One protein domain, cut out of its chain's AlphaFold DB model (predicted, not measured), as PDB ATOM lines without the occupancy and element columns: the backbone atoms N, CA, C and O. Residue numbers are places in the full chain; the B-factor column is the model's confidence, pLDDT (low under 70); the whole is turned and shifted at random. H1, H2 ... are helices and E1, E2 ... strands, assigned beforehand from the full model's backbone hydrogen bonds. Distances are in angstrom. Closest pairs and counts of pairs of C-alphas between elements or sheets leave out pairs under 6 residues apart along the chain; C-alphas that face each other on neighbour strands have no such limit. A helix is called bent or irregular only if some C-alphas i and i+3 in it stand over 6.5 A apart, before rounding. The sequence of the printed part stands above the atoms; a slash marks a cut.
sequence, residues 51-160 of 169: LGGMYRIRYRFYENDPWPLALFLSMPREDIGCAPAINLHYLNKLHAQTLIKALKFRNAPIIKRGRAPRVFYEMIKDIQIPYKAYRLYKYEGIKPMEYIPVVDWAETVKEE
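Overview. This is residues 51 to 160 of the 169 residues of an uncharacterized protein of Gammaproteobacteria bacterium (UniProt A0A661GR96). A strongly twisted sheet of five strands curls like an open, incomplete barrel, its edge strands E4 and E5 brought together at one end by the tight link of residues 139 to 141. At the end away from that link, helices H1 and H2 stand side by side, running opposite ways; H2 only grazes the sheet, and the longer H1 is not on it. The long stretch of residues 113 to 133, with no named element, leads from H1 back to E4. The printed part has 110 residues, with five strands and two helices in the order E1 E2 E3 H1 E4 E5 H2; the sheet runs E4 E3 E2 E1 E5, all antiparallel, and the class is mixed, helices and strands. The whole is compact and rounded, with a radius of gyration of the C-alphas of 13.1 A and spans of 36 by 28 by 26 A.

Along the chain. E1 covers residues 54 to 59, 14.4 A long, and begins with C-alpha 54 at (177.962, 258.423, 315.578). E2 is residues 69 to 72, and E3 is residues 82 to 87, 14.0 A. H1, residues 93 to 112, measures 26.4 A and starts at (188.289, 256.290, 327.635); it is irregular, with C-alphas 106 and 109 7.7 A apart and a kink of 53 degrees near residue 106. E4 spans residues 134 to 138, 13.3 A, and E5 residues 142 to 148, 15.7 A. H2, residues 153 to 159, ends with C-alpha 159 at (182.497, 263.370, 328.409).

Arrangement. E1, E2 and E3 form a meander, each strand the antiparallel neighbour of the one before; E1 and E2 are a hairpin, as are E2 and E3. N 70 and O 55 are 2.8 A apart, and N 86 and O 71 are 2.8 A apart, both within hydrogen-bond range. E4 is antiparallel to E3 at 142 degrees, with N 83 and O 137 at 2.8 A. E5 is antiparallel to E1 at 153 degrees, with N 58 and O 143 at 2.8 A. E4 and E5 meet only through their link. H1 touches H2 with residues 93 to 101 alone, at a shallow tilt of 21 degrees, opposite ways; their closest C-alphas, of Ile 100 and Ala 154, are 6.4 A apart. H2 grazes the sheet with residues 153 to 157. H1 and E5 are apart. Every O i to N i+4 pair is within hydrogen-bond range in H2, and 14 of 16 are in H1.

Size, cuts and confidence. The two C-alphas farthest apart, of Glu 63 and Arg 113, are 39.5 A apart. The printed part has no cut, and the link from H1 to E4 is long, with 21 residues. Mean pLDDT of the printed part is 87.0; residues 63 to 64 and 76 to 80 are under 70.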
ATOM      1  N   LEU A  51     175.306 255.610 307.913       85.88
ATOM      2  CA  LEU A  51     176.353 254.635 308.200       85.88
ATOM      3  C   LEU A  51     177.727 255.311 308.252       85.88
ATOM      4  O   LEU A  51     178.034 256.189 307.449       85.88
ATOM      5  N   GLY A  52     178.568 254.888 309.194       88.12
ATOM      6  CA  GLY A  52     179.799 255.598 309.545       88.12
ATOM      7  C   GLY A  52     179.582 256.753 310.527       88.12
ATOM      8  O   GLY A  52     180.554 257.303 311.039       88.12
ATOM      9  N   GLY A  53     178.331 257.125 310.813       91.94
ATOM     10  CA  GLY A  53     177.979 258.163 311.772       91.94
ATOM     11  C   GLY A  53     177.954 257.676 313.221       91.94
ATOM     12  O   GLY A  53     177.788 256.487 313.510       91.94
ATOM     13  N   MET A  54     178.094 258.632 314.139       95.50
ATOM     14  CA  MET A  54     177.962 258.423 315.578       95.50
ATOM     15  C   MET A  54     176.628 258.986 316.055       95.50
ATOM     16  O   MET A  54     176.250 260.095 315.677       95.50
ATOM     17  N   TYR A  55     175.929 258.223 316.887       95.56
ATOM     18  CA  TYR A  55     174.604 258.571 317.372       95.56
ATOM     19  C   TYR A  55     174.437 258.179 318.832       95.56
ATOM     20  O   TYR A  55     174.879 257.106 319.250       95.56
ATOM     21  N   ARG A  56     173.691 258.991 319.581       94.56
ATOM     22  CA  ARG A  56     172.969 258.484 320.748       94.56
ATOM     23  C   ARG A  56     171.668 257.887 320.241       94.56
ATOM     24  O   ARG A  56     170.877 258.569 319.584       94.56
ATOM     25  N   ILE A  57     171.447 256.610 320.513       93.56
ATOM     26  CA  ILE A  57     170.218 255.919 320.116       93.56
ATOM     27  C   ILE A  57     169.475 255.439 321.355       93.56
ATOM     28  O   ILE A  57     170.082 255.179 322.388       93.56
ATOM     29  N   ARG A  58     168.161 255.275 321.241       91.88
ATOM     30  CA  ARG A  58     167.380 254.411 322.118       91.88
ATOM     31  C   ARG A  58     167.248 253.053 321.443       91.88
ATOM     32  O   ARG A  58     166.835 252.995 320.283       91.88
ATOM     33  N   TYR A  59     167.567 251.977 322.155       91.44
ATOM     34  CA  TYR A  59     167.456 250.620 321.623       91.44
ATOM     35  C   TYR A  59     166.457 249.781 322.424       91.44
ATOM     36  O   TYR A  59     166.598 249.619 323.634       91.44
ATOM     37  N   ARG A  60     165.419 249.263 321.751       86.12
ATOM     38  CA  ARG A  60     164.262 248.632 322.422       86.12
ATOM     39  C   ARG A  60     164.506 247.208 322.931       86.12
ATOM     40  O   ARG A  60     163.753 246.739 323.769       86.12
ATOM     41  N   PHE A  61     165.527 246.523 322.417       82.75
ATOM     42  CA  PHE A  61     165.772 245.100 322.692       82.75
ATOM     43  C   PHE A  61     166.872 244.845 323.721       82.75
ATOM     44  O   PHE A  61     167.424 243.748 323.768       82.75
ATOM     45  N   TYR A  62     167.267 245.857 324.492       72.00
ATOM     46  CA  TYR A  62     168.396 245.710 325.400       72.00
ATOM     47  C   TYR A  62     168.093 246.320 326.756       72.00
ATOM     48  O   TYR A  62     168.075 247.535 326.933       72.00
ATOM     49  N   GLU A  63     167.878 245.431 327.719       64.44
ATOM     50  CA  GLU A  63     167.491 245.769 329.088       64.44
ATOM     51  C   GLU A  63     168.612 246.514 329.831       64.44
ATOM     52  O   GLU A  63     168.349 247.405 330.632       64.44
ATOM     53  N   ASN A  64     169.875 246.206 329.517       67.00
ATOM     54  CA  ASN A  64     171.037 246.671 330.285       67.00
ATOM     55  C   ASN A  64     171.726 247.932 329.727       67.00
ATOM     56  O   ASN A  64     172.599 248.494 330.387       67.00
ATOM     57  N   ASP A  65     171.380 248.372 328.516       73.62
ATOM     58  CA  ASP A  65     171.904 249.602 327.901       73.62
ATOM     59  C   ASP A  65     170.902 250.152 326.874       73.62
ATOM     60  O   ASP A  65     171.088 249.990 325.664       73.62
ATOM     61  N   PRO A  66     169.801 250.762 327.345       81.56
ATOM     62  CA  PRO A  66     168.756 251.264 326.462       81.56
ATOM     63  C   PRO A  66     169.158 252.530 325.697       81.56
ATOM     64  O   PRO A  66     168.416 252.924 324.800       81.56
ATOM     65  N   TRP A  67     170.295 253.162 326.026       89.50
ATOM     66  CA  TRP A  67     170.711 254.463 325.485       89.50
ATOM     67  C   TRP A  67     172.163 254.485 324.981       89.50
ATOM     68  O   TRP A  67     172.947 255.302 325.461       89.50
ATOM     69  N   PRO A  68     172.582 253.580 324.083       92.06
ATOM     70  CA  PRO A  68     173.988 253.475 323.728       92.06
ATOM     71  C   PRO A  68     174.473 254.661 322.887       92.06
ATOM     72  O   PRO A  68     173.763 255.153 322.003       92.06
ATOM     73  N   LEU A  69     175.727 255.058 323.117       94.12
ATOM     74  CA  LEU A  69     176.502 255.854 322.169       94.12
ATOM     75  C   LEU A  69     177.092 254.906 321.117       94.12
ATOM     76  O   LEU A  69     178.073 254.200 321.367       94.12
ATOM     77  N   ALA A  70     176.455 254.853 319.952       94.38
ATOM     78  CA  ALA A  70     176.766 253.913 318.886       94.38
ATOM     79  C   ALA A  70     177.501 254.605 317.735       94.38
ATOM     80  O   ALA A  70     177.049 255.620 317.207       94.38
ATOM     81  N   LEU A  71     178.615 254.017 317.310       95.19
ATOM     82  CA  LEU A  71     179.283 254.337 316.055       95.19
ATOM     83  C   LEU A  71     178.939 253.253 315.031       95.19
ATOM     84  O   LEU A  71     179.435 252.131 315.143       95.19
ATOM     85  N   PHE A  72     178.084 253.567 314.060       93.12
ATOM     86  CA  PHE A  72     177.657 252.600 313.047       93.12
ATOM     87  C   PHE A  72     178.755 252.362 312.016       93.12
ATOM     88  O   PHE A  72     179.399 253.302 311.551       93.12
ATOM     89  N   LEU A  73     178.957 251.105 311.633       90.62
ATOM     90  CA  LEU A  73     179.931 250.734 310.613       90.62
ATOM     91  C   LEU A  73     179.344 250.936 309.211       90.62
ATOM     92  O   LEU A  73     178.151 250.763 308.985       90.62
ATOM     93  N   SER A  74     180.196 251.280 308.248       83.88
ATOM     94  CA  SER A  74     179.851 251.512 306.837       83.88
ATOM     95  C   SER A  74     179.687 250.236 306.009       83.88
ATOM     96  O   SER A  74     179.760 250.297 304.785       83.88
ATOM     97  N   MET A  75     179.469 249.091 306.657       71.62
ATOM     98  CA  MET A  75     179.137 247.835 305.988       71.62
ATOM     99  C   MET A  75     177.934 247.217 306.676       71.62
ATOM    100  O   MET A  75     178.050 246.925 307.862       71.62
ATOM    101  N   PRO A  76     176.821 246.962 305.984       57.62
ATOM    102  CA  PRO A  76     175.888 245.956 306.460       57.62
ATOM    103  C   PRO A  76     176.611 244.601 306.454       57.62
ATOM    104  O   PRO A  76     177.271 244.249 305.473       57.62
ATOM    105  N   ARG A  77     176.555 243.860 307.563       57.88
ATOM    106  CA  ARG A  77     176.950 242.448 307.538       57.88
ATOM    107  C   ARG A  77     175.888 241.649 306.770       57.88
ATOM    108  O   ARG A  77     174.779 242.122 306.551       57.88
ATOM    109  N   GLU A  78     176.249 240.430 306.385       53.88
ATOM    110  CA  GLU A  78     175.359 239.450 305.744       53.88
ATOM    111  C   GLU A  78     174.179 239.016 306.635       53.88
ATOM    112  O   GLU A  78     173.229 238.423 306.134       53.88
ATOM    113  N   ASP A  79     174.183 239.334 307.939       58.22
ATOM    114  CA  ASP A  79     173.006 239.170 308.790       58.22
ATOM    115  C   ASP A  79     171.991 240.296 308.532       58.22
ATOM    116  O   ASP A  79     171.991 241.365 309.148       58.22
ATOM    117  N   ILE A  80     171.124 240.013 307.563       63.50
ATOM    118  CA  ILE A  80     169.996 240.826 307.111       63.50
ATOM    119  C   ILE A  80     169.201 241.365 308.315       63.50
ATOM    120  O   ILE A  80     168.777 240.621 309.198       63.50
ATOM    121  N   GLY A  81     168.994 242.685 308.355       72.44
ATOM    122  CA  GLY A  81     168.187 243.354 309.383       72.44
ATOM    123  C   GLY A  81     168.947 243.842 310.628       72.44
ATOM    124  O   GLY A  81     168.331 244.339 311.579       72.44
ATOM    125  N   CYS A  82     170.277 243.766 310.638       83.06
ATOM    126  CA  CYS A  82     171.102 244.337 311.699       83.06
ATOM    127  C   CYS A  82     172.018 245.449 311.175       83.06
ATOM    128  O   CYS A  82     172.670 245.326 310.143       83.06
ATOM    129  N   ALA A  83     172.122 246.537 311.936       85.62
ATOM    130  CA  ALA A  83     173.108 247.583 311.733       85.62
ATOM    131  C   ALA A  83     174.320 247.306 312.643       85.62
ATOM    132  O   ALA A  83     174.196 247.398 313.875       85.62
ATOM    133  N   PRO A  84     175.489 246.949 312.082       88.88
ATOM    134  CA  PRO A  84     176.685 246.752 312.878       88.88
ATOM    135  C   PRO A  84     177.191 248.086 313.410       88.88
ATOM    136  O   PRO A  84     177.236 249.099 312.710       88.88
ATOM    137  N   ALA A  85     177.592 248.079 314.672       92.31
ATOM    138  CA  ALA A  85     178.067 249.261 315.359       92.31
ATOM    139  C   ALA A  85     179.085 248.906 316.438       92.31
ATOM    140  O   ALA A  85     179.182 247.770 316.907       92.31
ATOM    141  N   ILE A  86     179.812 249.923 316.878       93.12
ATOM    142  CA  ILE A  86     180.598 249.885 318.103       93.12
ATOM    143  C   ILE A  86     179.845 250.704 319.137       93.12
ATOM    144  O   ILE A  86     179.613 251.896 318.947       93.12
ATOM    145  N   ASN A  87     179.476 250.071 320.241       93.25
ATOM    146  CA  ASN A  87     178.946 250.774 321.392       93.25
ATOM    147  C   ASN A  87     180.105 251.278 322.257       93.25
ATOM    148  O   ASN A  87     180.825 250.503 322.896       93.25
ATOM    149  N   LEU A  88     180.262 252.598 322.271       93.06
ATOM    150  CA  LEU A  88     181.373 253.286 322.912       93.06
ATOM    151  C   LEU A  88     181.294 253.231 324.444       93.06
ATOM    152  O   LEU A  88     182.328 253.355 325.094       93.06
ATOM    153  N   HIS A  89     180.132 252.929 325.040       89.12
ATOM    154  CA  HIS A  89     180.010 252.722 326.492       89.12
ATOM    155  C   HIS A  89     180.825 251.530 327.006       89.12
ATOM    156  O   HIS A  89     181.222 251.504 328.174       89.12
ATOM    157  N   TYR A  90     181.079 250.541 326.144       88.12
ATOM    158  CA  TYR A  90     181.883 249.357 326.464       88.12
ATOM    159  C   TYR A  90     183.377 249.549 326.191       88.12
ATOM    160  O   TYR A  90     184.160 248.615 326.374       88.12
ATOM    161  N   LEU A  91     183.784 250.741 325.757       88.25
ATOM    162  CA  LEU A  91     185.182 251.115 325.656       88.25
ATOM    163  C   LEU A  91     185.598 251.875 326.910       88.25
ATOM    164  O   LEU A  91     184.849 252.685 327.451       88.25
ATOM    165  N   ASN A  92     186.831 251.642 327.356       87.25
ATOM    166  CA  ASN A  92     187.459 252.593 328.259       87.25
ATOM    167  C   ASN A  92     187.804 253.877 327.478       87.25
ATOM    168  O   ASN A  92     187.905 253.876 326.246       87.25
ATOM    169  N   LYS A  93     188.010 254.971 328.213       87.25
ATOM    170  CA  LYS A  93     188.289 256.290 327.635       87.25
ATOM    171  C   LYS A  93     189.467 256.283 326.655       87.25
ATOM    172  O   LYS A  93     189.368 256.867 325.581       87.25
ATOM    173  N   LEU A  94     190.553 255.584 326.994       87.38
ATOM    174  CA  LEU A  94     191.756 255.513 326.161       87.38
ATOM    175  C   LEU A  94     191.483 254.827 324.813       87.38
ATOM    176  O   LEU A  94     191.861 255.353 323.766       87.38
ATOM    177  N   HIS A  95     190.796 253.684 324.820       89.75
ATOM    178  CA  HIS A  95     190.418 252.961 323.605       89.75
ATOM    179  C   HIS A  95     189.466 253.781 322.741       89.75
ATOM    180  O   HIS A  95     189.673 253.882 321.534       89.75
ATOM    181  N   ALA A  96     188.457 254.405 323.350       91.81
ATOM    182  CA  ALA A  96     187.501 255.222 322.622       91.81
ATOM    183  C   ALA A  96     188.189 256.435 321.966       91.81
ATOM    184  O   ALA A  96     188.009 256.678 320.775       91.81
ATOM    185  N   GLN A  97     189.066 257.141 322.686       91.31
ATOM    186  CA  GLN A  97     189.843 258.255 322.129       91.31
ATOM    187  C   GLN A  97     190.790 257.809 321.009       91.31
ATOM    188  O   GLN A  97     190.891 258.484 319.983       91.31
ATOM    189  N   THR A  98     191.457 256.664 321.176       92.25
ATOM    190  CA  THR A  98     192.353 256.090 320.160       92.25
ATOM    191  C   THR A  98     191.578 255.755 318.886       92.25
ATOM    192  O   THR A  98     192.002 256.125 317.790       92.25
ATOM    193  N   LEU A  99     190.400 255.142 319.039       94.38
ATOM    194  CA  LEU A  99     189.479 254.844 317.949       94.38
ATOM    195  C   LEU A  99     189.040 256.102 317.203       94.38
ATOM    196  O   LEU A  99     189.215 256.187 315.987       94.38
ATOM    197  N   ILE A 100     188.531 257.106 317.917       95.00
ATOM    198  CA  ILE A 100     188.081 258.354 317.291       95.00
ATOM    199  C   ILE A 100     189.236 259.078 316.597       95.00
ATOM    200  O   ILE A 100     189.069 259.552 315.472       95.00
ATOM    201  N   LYS A 101     190.425 259.125 317.207       93.75
ATOM    202  CA  LYS A 101     191.612 259.737 316.594       93.75
ATOM    203  C   LYS A 101     191.988 259.040 315.287       93.75
ATOM    204  O   LYS A 101     192.188 259.715 314.276       93.75
ATOM    205  N   ALA A 102     192.050 257.709 315.288       93.50
ATOM    206  CA  ALA A 102     192.364 256.927 314.098       93.50
ATOM    207  C   ALA A 102     191.319 257.127 312.994       93.50
ATOM    208  O   ALA A 102     191.679 257.349 311.838       93.50
ATOM    209  N   LEU A 103     190.030 257.120 313.342       94.06
ATOM    210  CA  LEU A 103     188.954 257.320 312.376       94.06
ATOM    211  C   LEU A 103     188.952 258.726 311.787       94.06
ATOM    212  O   LEU A 103     188.817 258.851 310.571       94.06
ATOM    213  N   LYS A 104     189.151 259.771 312.599       92.38
ATOM    214  CA  LYS A 104     189.272 261.154 312.108       92.38
ATOM    215  C   LYS A 104     190.472 261.309 311.181       92.38
ATOM    216  O   LYS A 104     190.345 261.939 310.137       92.38
ATOM    217  N   PHE A 105     191.608 260.698 311.523       93.38
ATOM    218  CA  PHE A 105     192.798 260.713 310.675       93.38
ATOM    219  C   PHE A 105     192.542 260.034 309.323       93.38
ATOM    220  O   PHE A 105     192.738 260.649 308.277       93.38
ATOM    221  N   ARG A 106     192.022 258.799 309.330       92.00
ATOM    222  CA  ARG A 106     191.754 258.028 308.102       92.00
ATOM    223  C   ARG A 106     190.645 258.653 307.242       92.00
ATOM    224  O   ARG A 106     190.698 258.560 306.020       92.00
ATOM    225  N   ASN A 107     189.668 259.322 307.857       91.56
ATOM    226  CA  ASN A 107     188.575 259.999 307.154       91.56
ATOM    227  C   ASN A 107     188.860 261.460 306.787       91.56
ATOM    228  O   ASN A 107     188.019 262.079 306.136       91.56
ATOM    229  N   ALA A 108     190.014 262.027 307.151       91.12
ATOM    230  CA  ALA A 108     190.304 263.443 306.921       91.12
ATOM    231  C   ALA A 108     190.071 263.904 305.461       91.12
ATOM    232  O   ALA A 108     189.461 264.959 305.278       91.12
ATOM    233  N   PRO A 109     190.453 263.144 304.412       90.94
ATOM    234  CA  PRO A 109     190.179 263.541 303.027       90.94
ATOM    235  C   PRO A 109     188.684 263.571 302.677       90.94
ATOM    236  O   PRO A 109     188.256 264.385 301.864       90.94
ATOM    237  N   ILE A 110     187.891 262.680 303.277       87.31
ATOM    238  CA  ILE A 110     186.446 262.557 303.039       87.31
ATOM    239  C   ILE A 110     185.712 263.702 303.740       87.31
ATOM    240  O   ILE A 110     184.906 264.391 303.116       87.31
ATOM    241  N   ILE A 111     186.071 263.958 304.999       87.19
ATOM    242  CA  ILE A 111     185.511 265.038 305.817       87.19
ATOM    243  C   ILE A 111     185.796 266.402 305.173       87.19
ATOM    244  O   ILE A 111     184.889 267.218 305.048       87.19
ATOM    245  N   LYS A 112     187.021 266.634 304.674       88.25
ATOM    246  CA  LYS A 112     187.383 267.876 303.957       88.25
ATOM    247  C   LYS A 112     186.540 268.131 302.703       88.25
ATOM    248  O   LYS A 112     186.416 269.272 302.283       88.25
ATOM    249  N   ARG A 113     185.969 267.082 302.104       88.94
ATOM    250  CA  ARG A 113     185.076 267.171 300.935       88.94
ATOM    251  C   ARG A 113     183.598 267.305 301.325       88.94
ATOM    252  O   ARG A 113     182.743 267.135 300.463       88.94
ATOM    253  N   GLY A 114     183.292 267.528 302.606       82.44
ATOM    254  CA  GLY A 114     181.921 267.635 303.113       82.44
ATOM    255  C   GLY A 114     181.137 266.321 303.064       82.44
ATOM    256  O   GLY A 114     179.912 266.335 303.102       82.44
ATOM    257  N   ARG A 115     181.821 265.175 302.939       82.75
ATOM    258  CA  ARG A 115     181.175 263.858 302.872       82.75
ATOM    259  C   ARG A 115     181.149 263.196 304.245       82.75
ATOM    260  O   ARG A 115     182.048 263.401 305.060       82.75
ATOM    261  N   ALA A 116     180.142 262.351 304.461       81.88
ATOM    262  CA  ALA A 116     180.037 261.545 305.669       81.88
ATOM    263  C   ALA A 116     181.265 260.625 305.834       81.88
ATOM    264  O   ALA A 116     181.759 260.075 304.840       81.88
ATOM    265  N   PRO A 117     181.768 260.452 307.068       87.81
ATOM    266  CA  PRO A 117     182.876 259.550 307.344       87.81
ATOM    267  C   PRO A 117     182.488 258.109 307.008       87.81
ATOM    268  O   PRO A 117     181.335 257.705 307.133       87.81
ATOM    269  N   ARG A 118     183.483 257.322 306.610       89.12
ATOM    270  CA  ARG A 118     183.357 255.887 306.393       89.12
ATOM    271  C   ARG A 118     184.074 255.143 307.509       89.12
ATOM    272  O   ARG A 118     185.213 255.464 307.850       89.12
ATOM    273  N   VAL A 119     183.410 254.156 308.090       89.81
ATOM    274  CA  VAL A 119     183.924 253.375 309.216       89.81
ATOM    275  C   VAL A 119     183.826 251.899 308.855       89.81
ATOM    276  O   VAL A 119     182.828 251.241 309.126       89.81
ATOM    277  N   PHE A 120     184.861 251.381 308.203       88.06
ATOM    278  CA  PHE A 120     184.957 249.964 307.849       88.06
ATOM    279  C   PHE A 120     185.694 249.176 308.935       88.06
ATOM    280  O   PHE A 120     186.520 249.736 309.658       88.06
ATOM    281  N   TYR A 121     185.441 247.869 309.031       83.81
ATOM    282  CA  TYR A 121     186.128 247.002 309.996       83.81
ATOM    283  C   TYR A 121     187.652 247.011 309.780       83.81
ATOM    284  O   TYR A 121     188.440 247.085 310.719       83.81
ATOM    285  N   GLU A 122     188.085 247.061 308.527       84.19
ATOM    286  CA  GLU A 122     189.483 247.131 308.108       84.19
ATOM    287  C   GLU A 122     190.176 248.401 308.613       84.19
ATOM    288  O   GLU A 122     191.395 248.409 308.785       84.19
ATOM    289  N   MET A 123     189.407 249.465 308.879       86.94
ATOM    290  CA  MET A 123     189.908 250.729 309.420       86.94
ATOM    291  C   MET A 123     190.082 250.716 310.939       86.94
ATOM    292  O   MET A 123     190.553 251.706 311.494       86.94
ATOM    293  N   ILE A 124     189.660 249.652 311.613       87.06
ATOM    294  CA  ILE A 124     189.682 249.567 313.074       87.06
ATOM    295  C   ILE A 124     190.236 248.239 313.588       87.06
ATOM    296  O   ILE A 124     190.429 248.102 314.789       87.06
ATOM    297  N   LYS A 125     190.517 247.276 312.702       83.31
ATOM    298  CA  LYS A 125     191.032 245.943 313.052       83.31
ATOM    299  C   LYS A 125     192.349 245.969 313.834       83.31
ATOM    300  O   LYS A 125     192.650 245.023 314.551       83.31
ATOM    301  N   ASP A 126     193.140 247.028 313.673       83.38
ATOM    302  CA  ASP A 126     194.410 247.246 314.366       83.38
ATOM    303  C   ASP A 126     194.238 247.903 315.745       83.38
ATOM    304  O   ASP A 126     195.173 247.941 316.543       83.38
ATOM    305  N   ILE A 127     193.033 248.382 316.055       86.50
ATOM    306  CA  ILE A 127     192.673 248.916 317.363       86.50
ATOM    307  C   ILE A 127     192.058 247.774 318.164       86.50
ATOM    308  O   ILE A 127     191.053 247.186 317.768       86.50
ATOM    309  N   GLN A 128     192.642 247.467 319.321       85.19
ATOM    310  CA  GLN A 128     192.141 246.411 320.195       85.19
ATOM    311  C   GLN A 128     190.812 246.826 320.849       85.19
ATOM    312  O   GLN A 128     190.760 247.335 321.966       85.19
ATOM    313  N   ILE A 129     189.714 246.613 320.127       86.12
ATOM    314  CA  ILE A 129     188.354 246.855 320.598       86.12
ATOM    315  C   ILE A 129     187.849 245.587 321.303       86.12
ATOM    316  O   ILE A 129     187.823 244.518 320.684       86.12
ATOM    317  N   PRO A 130     187.420 245.663 322.578       86.06
ATOM    318  CA  PRO A 130     186.805 244.534 323.265       86.06
ATOM    319  C   PRO A 130     185.619 243.984 322.474       86.06
ATOM    320  O   PRO A 130     184.762 244.746 322.034       86.06
ATOM    321  N   TYR A 131     185.501 242.656 322.376       83.94
ATOM    322  CA  TYR A 131     184.378 242.007 321.684       83.94
ATOM    323  C   TYR A 131     183.012 242.515 322.176       83.94
ATOM    324  O   TYR A 131     182.098 242.746 321.391       83.94
ATOM    325  N   LYS A 132     182.900 242.790 323.483       85.31
ATOM    326  CA  LYS A 132     181.694 243.348 324.107       85.31
ATOM    327  C   LYS A 132     181.308 244.740 323.601       85.31
ATOM    328  O   LYS A 132     180.188 245.137 323.891       85.31
ATOM    329  N   ALA A 133     182.168 245.473 322.901       89.81
ATOM    330  CA  ALA A 133     181.818 246.753 322.293       89.81
ATOM    331  C   ALA A 133     181.219 246.592 320.890       89.81
ATOM    332  O   ALA A 133     180.420 247.431 320.485       89.81
ATOM    333  N   TYR A 134     181.531 245.507 320.176       89.94
ATOM    334  CA  TYR A 134     180.884 245.210 318.901       89.94
ATOM    335  C   TYR A 134     179.421 244.816 319.130       89.94
ATOM    336  O   TYR A 134     179.085 244.017 320.015       89.94
ATOM    337  N   ARG A 135     178.525 245.423 318.353       88.44
ATOM    338  CA  ARG A 135     177.077 245.238 318.445       88.44
ATOM    339  C   ARG A 135     176.467 245.080 317.062       88.44
ATOM    340  O   ARG A 135     176.928 245.676 316.095       88.44
ATOM    341  N   LEU A 136     175.404 244.289 317.021       88.38
ATOM    342  CA  LEU A 136     174.510 244.136 315.883       88.38
ATOM    343  C   LEU A 136     173.136 244.584 316.369       88.38
ATOM    344  O   LEU A 136     172.495 243.894 317.163       88.38
ATOM    345  N   TYR A 137     172.748 245.802 316.001       87.88
ATOM    346  CA  TYR A 137     171.475 246.377 316.418       87.88
ATOM    347  C   TYR A 137     170.412 246.065 315.373       87.88
ATOM    348  O   TYR A 137     170.554 246.479 314.228       87.88
ATOM    349  N   LYS A 138     169.323 245.394 315.759       87.06
ATOM    350  CA  LYS A 138     168.185 245.190 314.851       87.06
ATOM    351  C   LYS A 138     167.591 246.539 314.450       87.06
ATOM    352  O   LYS A 138     167.241 247.313 315.344       87.06
ATOM    353  N   TYR A 139     167.439 246.815 313.153       83.06
ATOM    354  CA  TYR A 139     167.025 248.144 312.657       83.06
ATOM    355  C   TYR A 139     165.689 248.617 313.259       83.06
ATOM    356  O   TYR A 139     165.550 249.767 313.681       83.06
ATOM    357  N   GLU A 140     164.725 247.704 313.381       85.38
ATOM    358  CA  GLU A 140     163.396 247.938 313.957       85.38
ATOM    359  C   GLU A 140     163.459 248.382 315.428       85.38
ATOM    360  O   GLU A 140     162.554 249.045 315.936       85.38
ATOM    361  N   GLY A 141     164.553 248.047 316.116       88.19
ATOM    362  CA  GLY A 141     164.792 248.410 317.500       88.19
ATOM    363  C   GLY A 141     165.497 249.743 317.702       88.19
ATOM    364  O   GLY A 141     165.574 250.189 318.846       88.19
ATOM    365  N   ILE A 142     166.007 250.365 316.636       90.81
ATOM    366  CA  ILE A 142     166.786 251.601 316.708       90.81
ATOM    367  C   ILE A 142     165.861 252.811 316.572       90.81
ATOM    368  O   ILE A 142     165.152 252.979 315.570       90.81
ATOM    369  N   LYS A 143     165.927 253.696 317.569       92.62
ATOM    370  CA  LYS A 143     165.411 255.063 317.499       92.62
ATOM    371  C   LYS A 143     166.573 256.039 317.715       92.62
ATOM    372  O   LYS A 143     167.068 256.117 318.840       92.62
ATOM    373  N   PRO A 144     167.036 256.768 316.688       92.06
ATOM    374  CA  PRO A 144     168.063 257.781 316.883       92.06
ATOM    375  C   PRO A 144     167.499 258.924 317.723       92.06
ATOM    376  O   PRO A 144     166.377 259.378 317.503       92.06
ATOM    377  N   MET A 145     168.268 259.339 318.723       93.81
ATOM    378  CA  MET A 145     167.928 260.454 319.606       93.81
ATOM    379  C   MET A 145     168.726 261.694 319.221       93.81
ATOM    380  O   MET A 145     168.188 262.794 319.219       93.81
ATOM    381  N   GLU A 146     169.997 261.500 318.873       94.00
ATOM    382  CA  GLU A 146     170.917 262.577 318.541       94.00
ATOM    383  C   GLU A 146     171.981 262.067 317.569       94.00
ATOM    384  O   GLU A 146     172.562 260.997 317.781       94.00
ATOM    385  N   TYR A 147     172.238 262.833 316.511       94.31
ATOM    386  CA  TYR A 147     173.407 262.661 315.657       94.31
ATOM    387  C   TYR A 147     174.566 263.469 316.227       94.31
ATOM    388  O   TYR A 147     174.395 264.652 316.507       94.31
ATOM    389  N   ILE A 148     175.741 262.853 316.349       95.12
ATOM    390  CA  ILE A 148     176.948 263.530 316.818       95.12
ATOM    391  C   ILE A 148     177.808 263.908 315.602       95.12
ATOM    392  O   ILE A 148     178.350 263.012 314.934       95.12
ATOM    393  N   PRO A 149     177.976 265.208 315.302       92.00
ATOM    394  CA  PRO A 149     178.843 265.663 314.224       92.00
ATOM    395  C   PRO A 149     180.293 265.210 314.428       92.00
ATOM    396  O   PRO A 149     180.804 265.160 315.544       92.00
ATOM    397  N   VAL A 150     181.007 264.932 313.333       91.50
ATOM    398  CA  VAL A 150     182.399 264.427 313.376       91.50
ATOM    399  C   VAL A 150     183.365 265.366 314.111       91.50
ATOM    400  O   VAL A 150     184.380 264.936 314.678       91.50
ATOM    401  N   VAL A 151     183.061 266.663 314.097       90.88
ATOM    402  CA  VAL A 151     183.819 267.678 314.833       90.88
ATOM    403  C   VAL A 151     183.776 267.413 316.341       90.88
ATOM    404  O   VAL A 151     184.837 267.444 316.969       90.88
ATOM    405  N   ASP A 152     182.629 266.970 316.855       94.25
ATOM    406  CA  ASP A 152     182.345 266.811 318.285       94.25
ATOM    407  C   ASP A 152     182.693 265.424 318.830       94.25
ATOM    408  O   ASP A 152     182.840 265.262 320.038       94.25
ATOM    409  N   TRP A 153     182.933 264.427 317.965       94.38
ATOM    410  CA  TRP A 153     183.215 263.036 318.372       94.38
ATOM    411  C   TRP A 153     184.257 262.905 319.487       94.38
ATOM    412  O   TRP A 153     184.143 262.041 320.354       94.38
ATOM    413  N   ALA A 154     185.307 263.728 319.441       93.06
ATOM    414  CA  ALA A 154     186.387 263.673 320.421       93.06
ATOM    415  C   ALA A 154     185.943 264.176 321.801       93.06
ATOM    416  O   ALA A 154     186.329 263.578 322.807       93.06
ATOM    417  N   GLU A 155     185.134 265.238 321.844       93.44
ATOM    418  CA  GLU A 155     184.611 265.778 323.097       93.44
ATOM    419  C   GLU A 155     183.511 264.869 323.648       93.44
ATOM    420  O   GLU A 155     183.583 264.467 324.805       93.44
ATOM    421  N   THR A 156     182.594 264.397 322.798       93.12
ATOM    422  CA  THR A 156     181.537 263.458 323.202       93.12
ATOM    423  C   THR A 156     182.112 262.221 323.887       93.12
ATOM    424  O   THR A 156     181.692 261.862 324.980       93.12
ATOM    425  N   VAL A 157     183.136 261.592 323.303       91.62
ATOM    426  CA  VAL A 157     183.787 260.413 323.900       91.62
ATOM    427  C   VAL A 157     184.556 260.740 325.186       91.62
ATOM    428  O   VAL A 157     184.765 259.868 326.029       91.62
ATOM    429  N   LYS A 158     185.012 261.983 325.353       88.00
ATOM    430  CA  LYS A 158     185.733 262.423 326.552       88.00
ATOM    431  C   LYS A 158     184.788 262.653 327.732       88.00
ATOM    432  O   LYS A 158     185.205 262.388 328.866       88.00
ATOM    433  N   GLU A 159     183.584 263.143 327.453       85.88
ATOM    434  CA  GLU A 159     182.497 263.370 328.409       85.88
ATOM    435  C   GLU A 159     181.739 262.084 328.753       85.88
ATOM    436  O   GLU A 159     181.232 261.945 329.868       85.88
ATOM    437  N   GLU A 160     181.689 261.130 327.819       81.56
ATOM    438  CA  GLU A 160     180.954 259.886 328.002       81.56
ATOM    439  C   GLU A 160     181.547 259.066 329.155       81.56
ATOM    440  O   GLU A 160     182.698 258.610 329.134       81.56
TER     441      GLU A 160